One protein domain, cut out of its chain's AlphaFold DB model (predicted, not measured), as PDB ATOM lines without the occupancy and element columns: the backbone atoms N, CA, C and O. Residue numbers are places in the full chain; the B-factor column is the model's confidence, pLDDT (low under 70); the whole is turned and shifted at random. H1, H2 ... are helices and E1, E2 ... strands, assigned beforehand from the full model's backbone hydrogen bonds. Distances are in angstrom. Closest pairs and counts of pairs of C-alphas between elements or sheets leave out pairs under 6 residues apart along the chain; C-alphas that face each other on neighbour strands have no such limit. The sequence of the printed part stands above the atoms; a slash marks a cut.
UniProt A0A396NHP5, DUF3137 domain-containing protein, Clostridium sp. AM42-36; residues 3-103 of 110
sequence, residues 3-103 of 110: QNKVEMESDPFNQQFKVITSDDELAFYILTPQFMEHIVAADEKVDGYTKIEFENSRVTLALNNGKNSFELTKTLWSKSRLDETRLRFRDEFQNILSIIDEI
ATOM      1  N   GLN A   3     179.486 189.326 186.281       84.50
ATOM      2  CA  GLN A   3     178.994 188.270 187.159       84.50
ATOM      3  C   GLN A   3     180.148 187.340 187.531       84.50
ATOM      4  O   GLN A   3     180.920 186.931 186.661       84.50
ATOM      5  N   ASN A   4     180.230 186.990 188.808       91.19
ATOM      6  CA  ASN A   4     181.216 186.089 189.376       91.19
ATOM      7  C   ASN A   4     180.583 184.723 189.632       91.19
ATOM      8  O   ASN A   4     179.416 184.627 190.010       91.19
ATOM      9  N   LYS A   5     181.368 183.659 189.439       95.56
ATOM     10  CA  LYS A   5     181.042 182.349 190.006       95.56
ATOM     11  C   LYS A   5     181.546 182.347 191.445       95.56
ATOM     12  O   LYS A   5     182.741 182.545 191.643       95.56
ATOM     13  N   VAL A   6     180.661 182.068 192.392       95.69
ATOM     14  CA  VAL A   6     180.996 181.972 193.816       95.69
ATOM     15  C   VAL A   6     180.782 180.534 194.274       95.69
ATOM     16  O   VAL A   6     179.857 179.862 193.812       95.69
ATOM     17  N   GLU A   7     181.679 180.052 195.124       96.38
ATOM     18  CA  GLU A   7     181.591 178.749 195.777       96.38
ATOM     19  C   GLU A   7     181.105 178.966 197.210       96.38
ATOM     20  O   GLU A   7     181.590 179.868 197.894       96.38
ATOM     21  N   MET A   8     180.103 178.193 197.625       95.50
ATOM     22  CA  MET A   8     179.497 178.317 198.950       95.50
ATOM     23  C   MET A   8     180.172 177.380 199.953       95.50
ATOM     24  O   MET A   8     181.024 176.579 199.590       95.50
ATOM     25  N   GLU A   9     179.797 177.452 201.226       93.62
ATOM     26  CA  GLU A   9     180.382 176.590 202.266       93.62
ATOM     27  C   GLU A   9     179.833 175.149 202.284       93.62
ATOM     28  O   GLU A   9     180.413 174.279 202.928       93.62
ATOM     29  N   SER A  10     178.732 174.878 201.574       95.44
ATOM     30  CA  SER A  10     178.100 173.554 201.519       95.44
ATOM     31  C   SER A  10     178.562 172.759 200.293       95.44
ATOM     32  O   SER A  10     178.143 173.031 199.165       95.44
ATOM     33  N   ASP A  11     179.395 171.735 200.512       94.56
ATOM     34  CA  ASP A  11     179.842 170.812 199.456       94.56
ATOM     35  C   ASP A  11     178.673 170.130 198.714       94.56
ATOM     36  O   ASP A  11     178.695 170.133 197.479       94.56
ATOM     37  N   PRO A  12     177.635 169.583 199.392       93.81
ATOM     38  CA  PRO A  12     176.480 169.003 198.702       93.81
ATOM     39  C   PRO A  12     175.780 170.007 197.784       93.81
ATOM     40  O   PRO A  12     175.447 169.681 196.644       93.81
ATOM     41  N   PHE A  13     175.618 171.249 198.248       95.19
ATOM     42  CA  PHE A  13     175.016 172.308 197.449       95.19
ATOM     43  C   PHE A  13     175.879 172.648 196.232       95.19
ATOM     44  O   PHE A  13     175.363 172.680 195.121       95.19
ATOM     45  N   ASN A  14     177.191 172.832 196.396       96.19
ATOM     46  CA  ASN A  14     178.099 173.175 195.292       96.19
ATOM     47  C   ASN A  14     178.227 172.071 194.227       96.19
ATOM     48  O   ASN A  14     178.591 172.354 193.082       96.19
ATOM     49  N   GLN A  15     177.961 170.811 194.588       94.62
ATOM     50  CA  GLN A  15     177.926 169.696 193.638       94.62
ATOM     51  C   GLN A  15     176.692 169.739 192.727       94.62
ATOM     52  O   GLN A  15     176.781 169.319 191.573       94.62
ATOM     53  N   GLN A  16     175.564 170.249 193.230       92.94
ATOM     54  CA  GLN A  16     174.293 170.309 192.500       92.94
ATOM     55  C   GLN A  16     174.055 171.683 191.849       92.94
ATOM     56  O   GLN A  16     173.595 171.775 190.711       92.94
ATOM     57  N   PHE A  17     174.430 172.760 192.539       94.94
ATOM     58  CA  PHE A  17     174.142 174.139 192.172       94.94
ATOM     59  C   PHE A  17     175.407 174.947 191.907       94.94
ATOM     60  O   PHE A  17     176.449 174.802 192.541       94.94
ATOM     61  N   LYS A  18     175.284 175.885 190.967       95.75
ATOM     62  CA  LYS A  18     176.295 176.905 190.695       95.75
ATOM     63  C   LYS A  18     175.717 178.276 191.010       95.75
ATOM     64  O   LYS A  18     174.724 178.668 190.399       95.75
ATOM     65  N   VAL A  19     176.400 179.043 191.858       96.50
ATOM     66  CA  VAL A  19     176.015 180.428 192.148       96.50
ATOM     67  C   VAL A  19     176.725 181.380 191.198       96.50
ATOM     68  O   VAL A  19     177.943 181.322 191.012       96.50
ATOM     69  N   ILE A  20     175.933 182.243 190.564       96.69
ATOM     70  CA  ILE A  20     176.398 183.318 189.693       96.69
ATOM     71  C   ILE A  20     175.778 184.612 190.211       96.69
ATOM     72  O   ILE A  20     174.557 184.735 190.224       96.69
ATOM     73  N   THR A  21     176.605 185.564 190.632       95.50
ATOM     74  CA  THR A  21     176.137 186.812 191.254       95.50
ATOM     75  C   THR A  21     176.990 188.000 190.823       95.50
ATOM     76  O   THR A  21     178.127 187.835 190.388       95.50
ATOM     77  N   SER A  22     176.437 189.208 190.898       94.94
ATOM     78  CA  SER A  22     177.212 190.455 190.822       94.94
ATOM     79  C   SER A  22     177.614 190.995 192.200       94.94
ATOM     80  O   SER A  22     178.331 191.988 192.263       94.94
ATOM     81  N   ASP A  23     177.111 190.377 193.270       93.50
ATOM     82  CA  ASP A  23     177.320 190.752 194.666       93.50
ATOM     83  C   ASP A  23     177.528 189.476 195.499       93.50
ATOM     84  O   ASP A  23     176.588 188.712 195.753       93.50
ATOM     85  N   ASP A  24     178.789 189.206 195.832       93.62
ATOM     86  CA  ASP A  24     179.197 188.002 196.552       93.62
ATOM     87  C   ASP A  24     178.735 188.065 198.020       93.62
ATOM     88  O   ASP A  24     178.264 187.062 198.554       93.62
ATOM     89  N   GLU A  25     178.790 189.243 198.659       92.25
ATOM     90  CA  GLU A  25     178.339 189.429 200.046       92.25
ATOM     91  C   GLU A  25     176.841 189.150 200.168       92.25
ATOM     92  O   GLU A  25     176.424 188.367 201.022       92.25
ATOM     93  N   LEU A  26     176.027 189.722 199.275       90.44
ATOM     94  CA  LEU A  26     174.587 189.470 199.250       90.44
ATOM     95  C   LEU A  26     174.269 187.985 199.028       90.44
ATOM     96  O   LEU A  26     173.332 187.465 199.635       90.44
ATOM     97  N   ALA A  27     175.046 187.290 198.190       92.88
ATOM     98  CA  ALA A  27     174.863 185.859 197.980       92.88
ATOM     99  C   ALA A  27     175.078 185.062 199.276       92.88
ATOM    100  O   ALA A  27     174.253 184.202 199.568       92.88
ATOM    101  N   PHE A  28     176.096 185.386 200.083       91.25
ATOM    102  CA  PHE A  28     176.313 184.745 201.388       91.25
ATOM    103  C   PHE A  28     175.229 185.087 202.421       91.25
ATOM    104  O   PHE A  28     174.882 184.243 203.242       91.25
ATOM    105  N   TYR A  29     174.655 186.295 202.374       90.00
ATOM    106  CA  TYR A  29     173.528 186.653 203.244       90.00
ATOM    107  C   TYR A  29     172.243 185.890 202.905       90.00
ATOM    108  O   TYR A  29     171.473 185.566 203.807       90.00
ATOM    109  N   ILE A  30     171.991 185.632 201.620       88.56
ATOM    110  CA  ILE A  30     170.799 184.901 201.166       88.56
ATOM    111  C   ILE A  30     170.992 183.390 201.337       88.56
ATOM    112  O   ILE A  30     170.102 182.703 201.830       88.56
ATOM    113  N   LEU A  31     172.143 182.862 200.917       91.00
ATOM    114  CA  LEU A  31     172.433 181.429 200.865       91.00
ATOM    115  C   LEU A  31     173.117 180.966 202.151       91.00
ATOM    116  O   LEU A  31     174.263 180.523 202.142       91.00
ATOM    117  N   THR A  32     172.392 181.062 203.263       89.19
ATOM    118  CA  THR A  32     172.836 180.482 204.536       89.19
ATOM    119  C   THR A  32     172.944 178.950 204.427       89.19
ATOM    120  O   THR A  32     172.274 178.355 203.574       89.19
ATOM    121  N   PRO A  33     173.727 178.268 205.291       89.69
ATOM    122  CA  PRO A  33     173.829 176.804 205.307       89.69
ATOM    123  C   PRO A  33     172.485 176.089 205.262       89.69
ATOM    124  O   PRO A  33     172.245 175.264 204.385       89.69
ATOM    125  N   GLN A  34     171.583 176.474 206.165       84.88
ATOM    126  CA  GLN A  34     170.256 175.884 206.270       84.88
ATOM    127  C   GLN A  34     169.441 176.130 204.995       84.88
ATOM    128  O   GLN A  34     168.793 175.224 204.479       84.88
ATOM    129  N   PHE A  35     169.509 177.336 204.429       87.25
ATOM    130  CA  PHE A  35     168.796 177.648 203.196       87.25
ATOM    131  C   PHE A  35     169.309 176.827 202.003       87.25
ATOM    132  O   PHE A  35     168.517 176.335 201.201       87.25
ATOM    133  N   MET A  36     170.624 176.609 201.910       91.06
ATOM    134  CA  MET A  36     171.217 175.724 200.904       91.06
ATOM    135  C   MET A  36     170.769 174.266 201.065       91.06
ATOM    136  O   MET A  36     170.486 173.614 200.061       91.06
ATOM    137  N   GLU A  37     170.664 173.763 202.298       89.75
ATOM    138  CA  GLU A  37     170.131 172.421 202.576       89.75
ATOM    139  C   GLU A  37     168.682 172.277 202.089       89.75
ATOM    140  O   GLU A  37     168.354 171.300 201.413       89.75
ATOM    141  N   HIS A  38     167.835 173.281 202.340       87.44
ATOM    142  CA  HIS A  38     166.454 173.296 201.854       87.44
ATOM    143  C   HIS A  38     166.362 173.354 200.324       87.44
ATOM    144  O   HIS A  38     165.504 172.692 199.741       87.44
ATOM    145  N   ILE A  39     167.251 174.094 199.650       89.56
ATOM    146  CA  ILE A  39     167.304 174.111 198.178       89.56
ATOM    147  C   ILE A  39     167.630 172.716 197.630       89.56
ATOM    148  O   ILE A  39     166.957 172.259 196.708       89.56
ATOM    149  N   VAL A  40     168.625 172.032 198.208       90.50
ATOM    150  CA  VAL A  40     169.002 170.665 197.807       90.50
ATOM    151  C   VAL A  40     167.837 169.696 198.022       90.50
ATOM    152  O   VAL A  40     167.441 168.994 197.095       90.50
ATOM    153  N   ALA A  41     167.222 169.709 199.207       87.44
ATOM    154  CA  ALA A  41     166.088 168.838 199.517       87.44
ATOM    155  C   ALA A  41     164.883 169.087 198.592       87.44
ATOM    156  O   ALA A  41     164.196 168.149 198.175       87.44
ATOM    157  N   ALA A  42     164.625 170.352 198.254       85.19
ATOM    158  CA  ALA A  42     163.545 170.731 197.356       85.19
ATOM    159  C   ALA A  42     163.773 170.225 195.923       85.19
ATOM    160  O   ALA A  42     162.828 169.731 195.309       85.19
ATOM    161  N   ASP A  43     165.003 170.313 195.409       87.88
ATOM    162  CA  ASP A  43     165.371 169.833 194.071       87.88
ATOM    163  C   ASP A  43     165.281 168.303 193.967       87.88
ATOM    164  O   ASP A  43     164.643 167.772 193.055       87.88
ATOM    165  N   GLU A  44     165.798 167.592 194.976       87.31
ATOM    166  CA  GLU A  44     165.713 166.129 195.074       87.31
ATOM    167  C   GLU A  44     164.261 165.630 195.102       87.31
ATOM    168  O   GLU A  44     163.925 164.611 194.494       87.31
ATOM    169  N   LYS A  45     163.368 166.363 195.774       83.94
ATOM    170  CA  LYS A  45     161.948 166.010 195.893       83.94
ATOM    171  C   LYS A  45     161.194 166.079 194.568       83.94
ATOM    172  O   LYS A  45     160.241 165.322 194.369       83.94
ATOM    173  N   VAL A  46     161.571 167.002 193.686       83.00
ATOM    174  CA  VAL A  46     160.856 167.249 192.423       83.00
ATOM    175  C   VAL A  46     161.483 166.555 191.215       83.00
ATOM    176  O   VAL A  46     160.893 166.630 190.132       83.00
ATOM    177  N   ASP A  47     162.617 165.868 191.411       82.69
ATOM    178  CA  ASP A  47     163.380 165.141 190.386       82.69
ATOM    179  C   ASP A  47     163.555 165.986 189.113       82.69
ATOM    180  O   ASP A  47     163.109 165.642 188.014       82.69
ATOM    181  N   GLY A  48     164.104 167.186 189.283       81.06
ATOM    182  CA  GLY A  48     164.223 168.159 188.209       81.06
ATOM    183  C   GLY A  48     165.416 169.075 188.389       81.06
ATOM    184  O   GLY A  48     166.077 169.054 189.408       81.06
ATOM    185  N   TYR A  49     165.681 169.886 187.371       86.06
ATOM    186  CA  TYR A  49     166.684 170.940 187.432       86.06
ATOM    187  C   TYR A  49     166.006 172.239 187.845       86.06
ATOM    188  O   TYR A  49     165.332 172.882 187.024       86.06
ATOM    189  N   THR A  50     166.176 172.623 189.104       88.50
ATOM    190  CA  THR A  50     165.647 173.878 189.630       88.50
ATOM    191  C   THR A  50     166.633 175.019 189.400       88.50
ATOM    192  O   THR A  50     167.831 174.916 189.649       88.50
ATOM    193  N   LYS A  51     166.126 176.158 188.930       91.56
ATOM    194  CA  LYS A  51     166.848 177.430 188.923       91.56
ATOM    195  C   LYS A  51     166.124 178.406 189.838       91.56
ATOM    196  O   LYS A  51     164.920 178.614 189.695       91.56
ATOM    197  N   ILE A  52     166.887 179.034 190.723       90.88
ATOM    198  CA  ILE A  52     166.413 180.080 191.623       90.88
ATOM    199  C   ILE A  52     167.160 181.363 191.277       90.88
ATOM    200  O   ILE A  52     168.382 181.364 191.132       90.88
ATOM    201  N   GLU A  53     166.421 182.450 191.110       92.56
ATOM    202  CA  GLU A  53     166.970 183.776 190.853       92.56
ATOM    203  C   GLU A  53     166.405 184.773 191.858       92.56
ATOM    204  O   GLU A  53     165.191 184.867 192.044       92.56
ATOM    205  N   PHE A  54     167.307 185.526 192.482       90.31
ATOM    206  CA  PHE A  54     166.991 186.626 193.380       90.31
ATOM    207  C   PHE A  54     167.298 187.929 192.650       90.31
ATOM    208  O   PHE A  54     168.455 188.221 192.354       90.31
ATOM    209  N   GLU A  55     166.265 188.709 192.344       91.12
ATOM    210  CA  GLU A  55     166.425 189.994 191.670       91.12
ATOM    211  C   GLU A  55     165.478 191.034 192.277       91.12
ATOM    212  O   GLU A  55     164.253 190.882 192.269       91.12
ATOM    213  N   ASN A  56     166.044 192.134 192.782       87.62
ATOM    214  CA  ASN A  56     165.308 193.182 193.489       87.62
ATOM    215  C   ASN A  56     164.477 192.600 194.653       87.62
ATOM    216  O   ASN A  56     165.026 192.063 195.607       87.62
ATOM    217  N   SER A  57     163.148 192.699 194.580       85.56
ATOM    218  CA  SER A  57     162.210 192.142 195.567       85.56
ATOM    219  C   SER A  57     161.455 190.926 195.022       85.56
ATOM    220  O   SER A  57     160.309 190.687 195.401       85.56
ATOM    221  N   ARG A  58     162.046 190.204 194.063       87.81
ATOM    222  CA  ARG A  58     161.446 189.030 193.428       87.81
ATOM    223  C   ARG A  58     162.360 187.825 193.576       87.81
ATOM    224  O   ARG A  58     163.564 187.915 193.348       87.81
ATOM    225  N   VAL A  59     161.737 186.699 193.899       86.94
ATOM    226  CA  VAL A  59     162.334 185.373 193.756       86.94
ATOM    227  C   VAL A  59     161.652 184.707 192.572       86.94
ATOM    228  O   VAL A  59     160.424 184.600 192.542       86.94
ATOM    229  N   THR A  60     162.440 184.298 191.586       90.12
ATOM    230  CA  THR A  60     161.961 183.565 190.414       90.12
ATOM    231  C   THR A  60     162.416 182.122 190.522       90.12
ATOM    232  O   THR A  60     163.609 181.851 190.649       90.12
ATOM    233  N   LEU A  61     161.456 181.202 190.457       87.94
ATOM    234  CA  LEU A  61     161.693 179.766 190.456       87.94
ATOM    235  C   LEU A  61     161.370 179.208 189.070       87.94
ATOM    236  O   LEU A  61     160.262 179.399 188.565       87.94
ATOM    237  N   ALA A  62     162.318 178.495 188.474       89.00
ATOM    238  CA  ALA A  62     162.088 177.710 187.271       89.00
ATOM    239  C   ALA A  62     162.400 176.243 187.561       89.00
ATOM    240  O   ALA A  62     163.492 175.927 188.019       89.00
ATOM    241  N   LEU A  63     161.449 175.361 187.265       87.19
ATOM    242  CA  LEU A  63     161.603 173.917 187.403       87.19
ATOM    243  C   LEU A  63     161.624 173.281 186.016       87.19
ATOM    244  O   LEU A  63     160.677 173.438 185.244       87.19
ATOM    245  N   ASN A  64     162.688 172.546 185.707       88.69
ATOM    246  CA  ASN A  64     162.754 171.690 184.531       88.69
ATOM    247  C   ASN A  64     162.872 170.221 184.946       88.69
ATOM    248  O   ASN A  64     163.970 169.705 185.125       88.69
ATOM    249  N   ASN A  65     161.737 169.537 185.043       85.69
ATOM    250  CA  ASN A  65     161.651 168.099 185.328       85.69
ATOM    251  C   ASN A  65     161.239 167.271 184.091       85.69
ATOM    252  O   ASN A  65     160.748 166.150 184.209       85.69
ATOM    253  N   GLY A  66     161.354 167.845 182.885       86.69
ATOM    254  CA  GLY A  66     160.969 167.185 181.632       86.69
ATOM    255  C   GLY A  66     159.462 166.964 181.433       86.69
ATOM    256  O   GLY A  66     159.069 166.358 180.432       86.69
ATOM    257  N   LYS A  67     158.601 167.449 182.337       84.88
ATOM    258  CA  LYS A  67     157.142 167.334 182.214       84.88
ATOM    259  C   LYS A  67     156.560 168.522 181.450       84.88
ATOM    260  O   LYS A  67     157.052 169.643 181.503       84.88
ATOM    261  N   ASN A  68     155.454 168.276 180.752       86.25
ATOM    262  CA  ASN A  68     154.696 169.285 180.006       86.25
ATOM    263  C   ASN A  68     153.282 169.471 180.574       86.25
ATOM    264  O   ASN A  68     152.322 169.673 179.833       86.25
ATOM    265  N   SER A  69     153.138 169.364 181.897       86.31
ATOM    266  CA  SER A  69     151.844 169.345 182.593       86.31
ATOM    267  C   SER A  69     150.998 170.607 182.384       86.31
ATOM    268  O   SER A  69     149.779 170.554 182.542       86.31
ATOM    269  N   PHE A  70     151.627 171.720 181.998       84.81
ATOM    270  CA  PHE A  70     150.969 172.991 181.689       84.81
ATOM    271  C   PHE A  70     150.531 173.130 180.223       84.81
ATOM    272  O   PHE A  70     149.718 173.996 179.907       84.81
ATOM    273  N   GLU A  71     151.020 172.266 179.332       82.88
ATOM    274  CA  GLU A  71     150.715 172.334 177.907       82.88
ATOM    275  C   GLU A  71     149.447 171.550 177.568       82.88
ATOM    276  O   GLU A  71     149.304 170.353 177.851       82.88
ATOM    277  N   LEU A  72     148.520 172.214 176.879       77.50
ATOM    278  CA  LEU A  72     147.355 171.552 176.308       77.50
ATOM    279  C   LEU A  72     147.760 170.874 174.998       77.50
ATOM    280  O   LEU A  72     148.068 171.529 174.003       77.50
ATOM    281  N   THR A  73     147.728 169.542 174.953       70.56
ATOM    282  CA  THR A  73     147.943 168.830 173.688       70.56
ATOM    283  C   THR A  73     146.690 168.935 172.811       70.56
ATOM    284  O   THR A  73     145.564 168.971 173.306       70.56
ATOM    285  N   LYS A  74     146.857 168.948 171.479       62.50
ATOM    286  CA  LYS A  74     145.782 169.135 170.473       62.50
ATOM    287  C   LYS A  74     144.656 168.077 170.494       62.50
ATOM    288  O   LYS A  74     143.809 168.064 169.607       62.50
ATOM    289  N   THR A  75     144.635 167.164 171.467       58.16
ATOM    290  CA  THR A  75     143.677 166.051 171.553       58.16
ATOM    291  C   THR A  75     142.782 166.094 172.793       58.16
ATOM    292  O   THR A  75     142.540 165.073 173.435       58.16
ATOM    293  N   LEU A  76     142.220 167.267 173.092       61.50
ATOM    294  CA  LEU A  76     141.172 167.454 174.104       61.50
ATOM    295  C   LEU A  76     139.772 167.098 173.562       61.50
ATOM    296  O   LEU A  76     138.837 167.886 173.654       61.50
ATOM    297  N   TRP A  77     139.621 165.912 172.970       63.03
ATOM    298  CA  TRP A  77     138.354 165.482 172.356       63.03
ATOM    299  C   TRP A  77     137.427 164.726 173.326       63.03
ATOM    300  O   TRP A  77     136.339 164.312 172.932       63.03
ATOM    301  N   SER A  78     137.826 164.531 174.593       75.62
ATOM    302  CA  SER A  78     137.006 163.852 175.608       75.62
ATOM    303  C   SER A  78     137.147 164.457 177.010       75.62
ATOM    304  O   SER A  78     138.194 164.985 177.388       75.62
ATOM    305  N   LYS A  79     136.084 164.317 177.817       75.62
ATOM    306  CA  LYS A  79     136.047 164.737 179.228       75.62
ATOM    307  C   LYS A  79     137.108 164.029 180.083       75.62
ATOM    308  O   LYS A  79     137.746 164.680 180.898       75.62
ATOM    309  N   SER A  80     137.352 162.737 179.847       78.88
ATOM    310  CA  SER A  80     138.371 161.970 180.583       78.88
ATOM    311  C   SER A  80     139.781 162.548 180.414       78.88
ATOM    312  O   SER A  80     140.493 162.718 181.395       78.88
ATOM    313  N   ARG A  81     140.158 162.951 179.193       80.19
ATOM    314  CA  ARG A  81     141.470 163.557 178.908       80.19
ATOM    315  C   ARG A  81     141.631 164.950 179.519       80.19
ATOM    316  O   ARG A  81     142.740 165.346 179.876       80.19
ATOM    317  N   LEU A  82     140.532 165.698 179.648       83.94
ATOM    318  CA  LEU A  82     140.523 166.968 180.380       83.94
ATOM    319  C   LEU A  82     140.766 166.745 181.876       83.94
ATOM    320  O   LEU A  82     141.534 167.491 182.478       83.94
ATOM    321  N   ASP A  83     140.153 165.719 182.465       86.81
ATOM    322  CA  ASP A  83     140.344 165.395 183.880       86.81
ATOM    323  C   ASP A  83     141.770 164.886 184.156       86.81
ATOM    324  O   ASP A  83     142.408 165.366 185.090       86.81
ATOM    325  N   GLU A  84     142.337 164.044 183.285       85.62
ATOM    326  CA  GLU A  84     143.760 163.658 183.340       85.62
ATOM    327  C   GLU A  84     144.699 164.868 183.229       85.62
ATOM    328  O   GLU A  84     145.683 164.978 183.958       85.62
ATOM    329  N   THR A  85     144.395 165.817 182.339       86.56
ATOM    330  CA  THR A  85     145.193 167.044 182.191       86.56
ATOM    331  C   THR A  85     145.122 167.912 183.447       86.56
ATOM    332  O   THR A  85     146.147 168.421 183.893       86.56
ATOM    333  N   ARG A  86     143.946 168.030 184.078       88.38
ATOM    334  CA  ARG A  86     143.787 168.740 185.357       88.38
ATOM    335  C   ARG A  86     144.563 168.081 186.489       88.38
ATOM    336  O   ARG A  86     145.100 168.797 187.327       88.38
ATOM    337  N   LEU A  87     144.589 166.750 186.540       90.31
ATOM    338  CA  LEU A  87     145.358 166.018 187.547       90.31
ATOM    339  C   LEU A  87     146.856 166.277 187.371       90.31
ATOM    340  O   LEU A  87     147.484 166.755 188.305       90.31
ATOM    341  N   ARG A  88     147.393 166.114 186.153       89.62
ATOM    342  CA  ARG A  88     148.810 166.411 185.866       89.62
ATOM    343  C   ARG A  88     149.192 167.854 186.197       89.62
ATOM    344  O   ARG A  88     150.247 168.085 186.773       89.62
ATOM    345  N   PHE A  89     148.332 168.816 185.858       90.06
ATOM    346  CA  PHE A  89     148.534 170.220 186.223       90.06
ATOM    347  C   PHE A  89     148.617 170.403 187.742       90.06
ATOM    348  O   PHE A  89     149.489 171.115 188.226       90.06
ATOM    349  N   ARG A  90     147.699 169.787 188.501       92.19
ATOM    350  CA  ARG A  90     147.658 169.913 189.965       92.19
ATOM    351  C   ARG A  90     148.875 169.289 190.626       92.19
ATOM    352  O   ARG A  90     149.439 169.934 191.499       92.19
ATOM    353  N   ASP A  91     149.277 168.101 190.192       89.56
ATOM    354  CA  ASP A  91     150.480 167.438 190.701       89.56
ATOM    355  C   ASP A  91     151.718 168.303 190.442       89.56
ATOM    356  O   ASP A  91     152.529 168.527 191.335       89.56
ATOM    357  N   GLU A  92     151.837 168.871 189.238       86.88
ATOM    358  CA  GLU A  92     152.967 169.743 188.912       86.88
ATOM    359  C   GLU A  92     152.959 171.044 189.721       86.88
ATOM    360  O   GLU A  92     153.993 171.489 190.215       86.88
ATOM    361  N   PHE A  93     151.781 171.633 189.916       89.06
ATOM    362  CA  PHE A  93     151.629 172.806 190.764       89.06
ATOM    363  C   PHE A  93     151.982 172.504 192.229       89.06
ATOM    364  O   PHE A  93     152.619 173.323 192.884       89.06
ATOM    365  N   GLN A  94     151.624 171.322 192.735       88.25
ATOM    366  CA  GLN A  94     151.992 170.876 194.080       88.25
ATOM    367  C   GLN A  94     153.503 170.677 194.233       88.25
ATOM    368  O   GLN A  94     154.037 171.045 195.274       88.25
ATOM    369  N   ASN A  95     154.201 170.181 193.206       85.00
ATOM    370  CA  ASN A  95     155.667 170.099 193.222       85.00
ATOM    371  C   ASN A  95     156.286 171.489 193.424       85.00
ATOM    372  O   ASN A  95     157.097 171.675 194.329       85.00
ATOM    373  N   ILE A  96     155.833 172.482 192.651       85.25
ATOM    374  CA  ILE A  96     156.288 173.876 192.762       85.25
ATOM    375  C   ILE A  96     155.982 174.459 194.148       85.25
ATOM    376  O   ILE A  96     156.855 175.068 194.762       85.25
ATOM    377  N   LEU A  97     154.764 174.261 194.663       85.44
ATOM    378  CA  LEU A  97     154.406 174.719 196.009       85.44
ATOM    379  C   LEU A  97     155.266 174.055 197.083       85.44
ATOM    380  O   LEU A  97     155.654 174.716 198.032       85.44
ATOM    381  N   SER A  98     155.623 172.787 196.906       81.50
ATOM    382  CA  SER A  98     156.449 172.075 197.874       81.50
ATOM    383  C   SER A  98     157.873 172.627 197.969       81.50
ATOM    384  O   SER A  98     158.444 172.606 199.053       81.50
ATOM    385  N   ILE A  99     158.411 173.170 196.869       81.44
ATOM    386  CA  ILE A  99     159.680 173.909 196.869       81.44
ATOM    387  C   ILE A  99     159.520 175.212 197.661       81.44
ATOM    388  O   ILE A  99     160.372 175.554 198.472       81.44
ATOM    389  N   ILE A 100     158.415 175.935 197.452       81.06
ATOM    390  CA  ILE A 100     158.113 177.164 198.200       81.06
ATOM    391  C   ILE A 100     157.962 176.868 199.694       81.06
ATOM    392  O   ILE A 100     158.488 177.621 200.505       81.06
ATOM    393  N   ASP A 101     157.283 175.786 200.062       81.69
ATOM    394  CA  ASP A 101     157.096 175.401 201.460       81.69
ATOM    395  C   ASP A 101     158.432 175.030 202.122       81.69
ATOM    396  O   ASP A 101     158.692 175.433 203.253       81.69
ATOM    397  N   GLU A 102     159.304 174.317 201.410       77.12
ATOM    398  CA  GLU A 102     160.631 173.942 201.905       77.12
ATOM    399  C   GLU A 102     161.544 175.171 202.070       77.12
ATOM    400  O   GLU A 102     162.223 175.324 203.080       77.12
ATOM    401  N   ILE A 103     161.527 176.088 201.100       75.94
ATOM    402  CA  ILE A 103     162.467 177.215 201.033       75.94
ATOM    403  C   ILE A 103     161.974 178.446 201.816       75.94
ATOM    404  O   ILE A 103     162.776 179.159 202.411       75.94
TER     405      ILE A 103
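AT A GLANCE: This is residues 3 to 103 of the 110 residues of the protein "DUF3137 domain-containing protein" of Clostridium sp. AM42-36 (UniProt A0A396NHP5). A long helix, H4, makes most of the length of this model: its last residues, 95 to 103, lie side by side with H3 and run opposite ways to it, while its first residues extend away from the other named elements, together with the long link of residues 65 to 78 that leads into it. The strand hairpin E3 E4 lies by this helix pair, E3 nearer to H3 and E4 nearer to H4, and the end away from the start of H4 holds the small two-stranded sheet E1 E2 with the short helices H1 and H2. The printed part has 101 residues, with four named helices and four named strands in the order E1 H1 E2 H2 H3 E3 E4 H4, and the class is mixed. Both sheets, E1 - E2 and E3 - E4, are antiparallel. The whole is loose, with a radius of gyration of the C-alphas of 16.9 A, and spans 54 by 23 by 21 A.

HOW THE PARTS SIT: E1, residues 4 to 6, and E2, residues 19 to 21, are antiparallel neighbours, with N 4 and O 21 at 2.8 A and N 6 and O 19 at 3.1 A, within hydrogen-bond range. H1, residues 11 to 16, touches H3, residues 33 to 46, through residues 36 to 40 of H3 alone; their closest C-alphas are those of Phe 13 and Met 36, 6.2 A apart. They run the same way at a steep tilt of 37 degrees, only just beyond shallow. The closest C-alphas of E1 and H2, residues 24 to 30, are those of Val 6 and Asp 24, 6.9 A apart. H2 and H3 meet only through their link. E3, residues 49 to 55, and E4, residues 58 to 64, form an antiparallel hairpin at 166 degrees, with N 51 and O 62 at 2.8 A and N 60 and O 53 at 2.8 A. E2 and E3 are near each other. H4, residues 79 to 103, touches H3 with residues 95 to 103 alone, opposite ways at a shallow tilt of 14 degrees; the closest C-alphas are those of Ala 42 and Ile 99, 5.0 A apart. In H1, H2, H3 and H4 every O i to N i+4 pair is within hydrogen-bond range.

IN THESE COORDINATES: E1 begins at C-alpha 4, (181.216, 186.089, 189.376). From first to last C-alpha, H3 measures 20.6 A, E3 and E4 19.5 A each, and H4 36.5 A, from C-alpha 79 at (136.047, 164.737, 179.228) to C-alpha 103 at (162.467, 177.215, 201.033).

THE WHOLE: The two C-alphas farthest apart are those of Glu 25 and Ser 78, at 54.4 A. The printed part has no cut. The link from E4 to H4, residues 65 to 78, is long; the other links are tight. Mean pLDDT of the printed part is 87.1, and residues 74 to 77 are under 70.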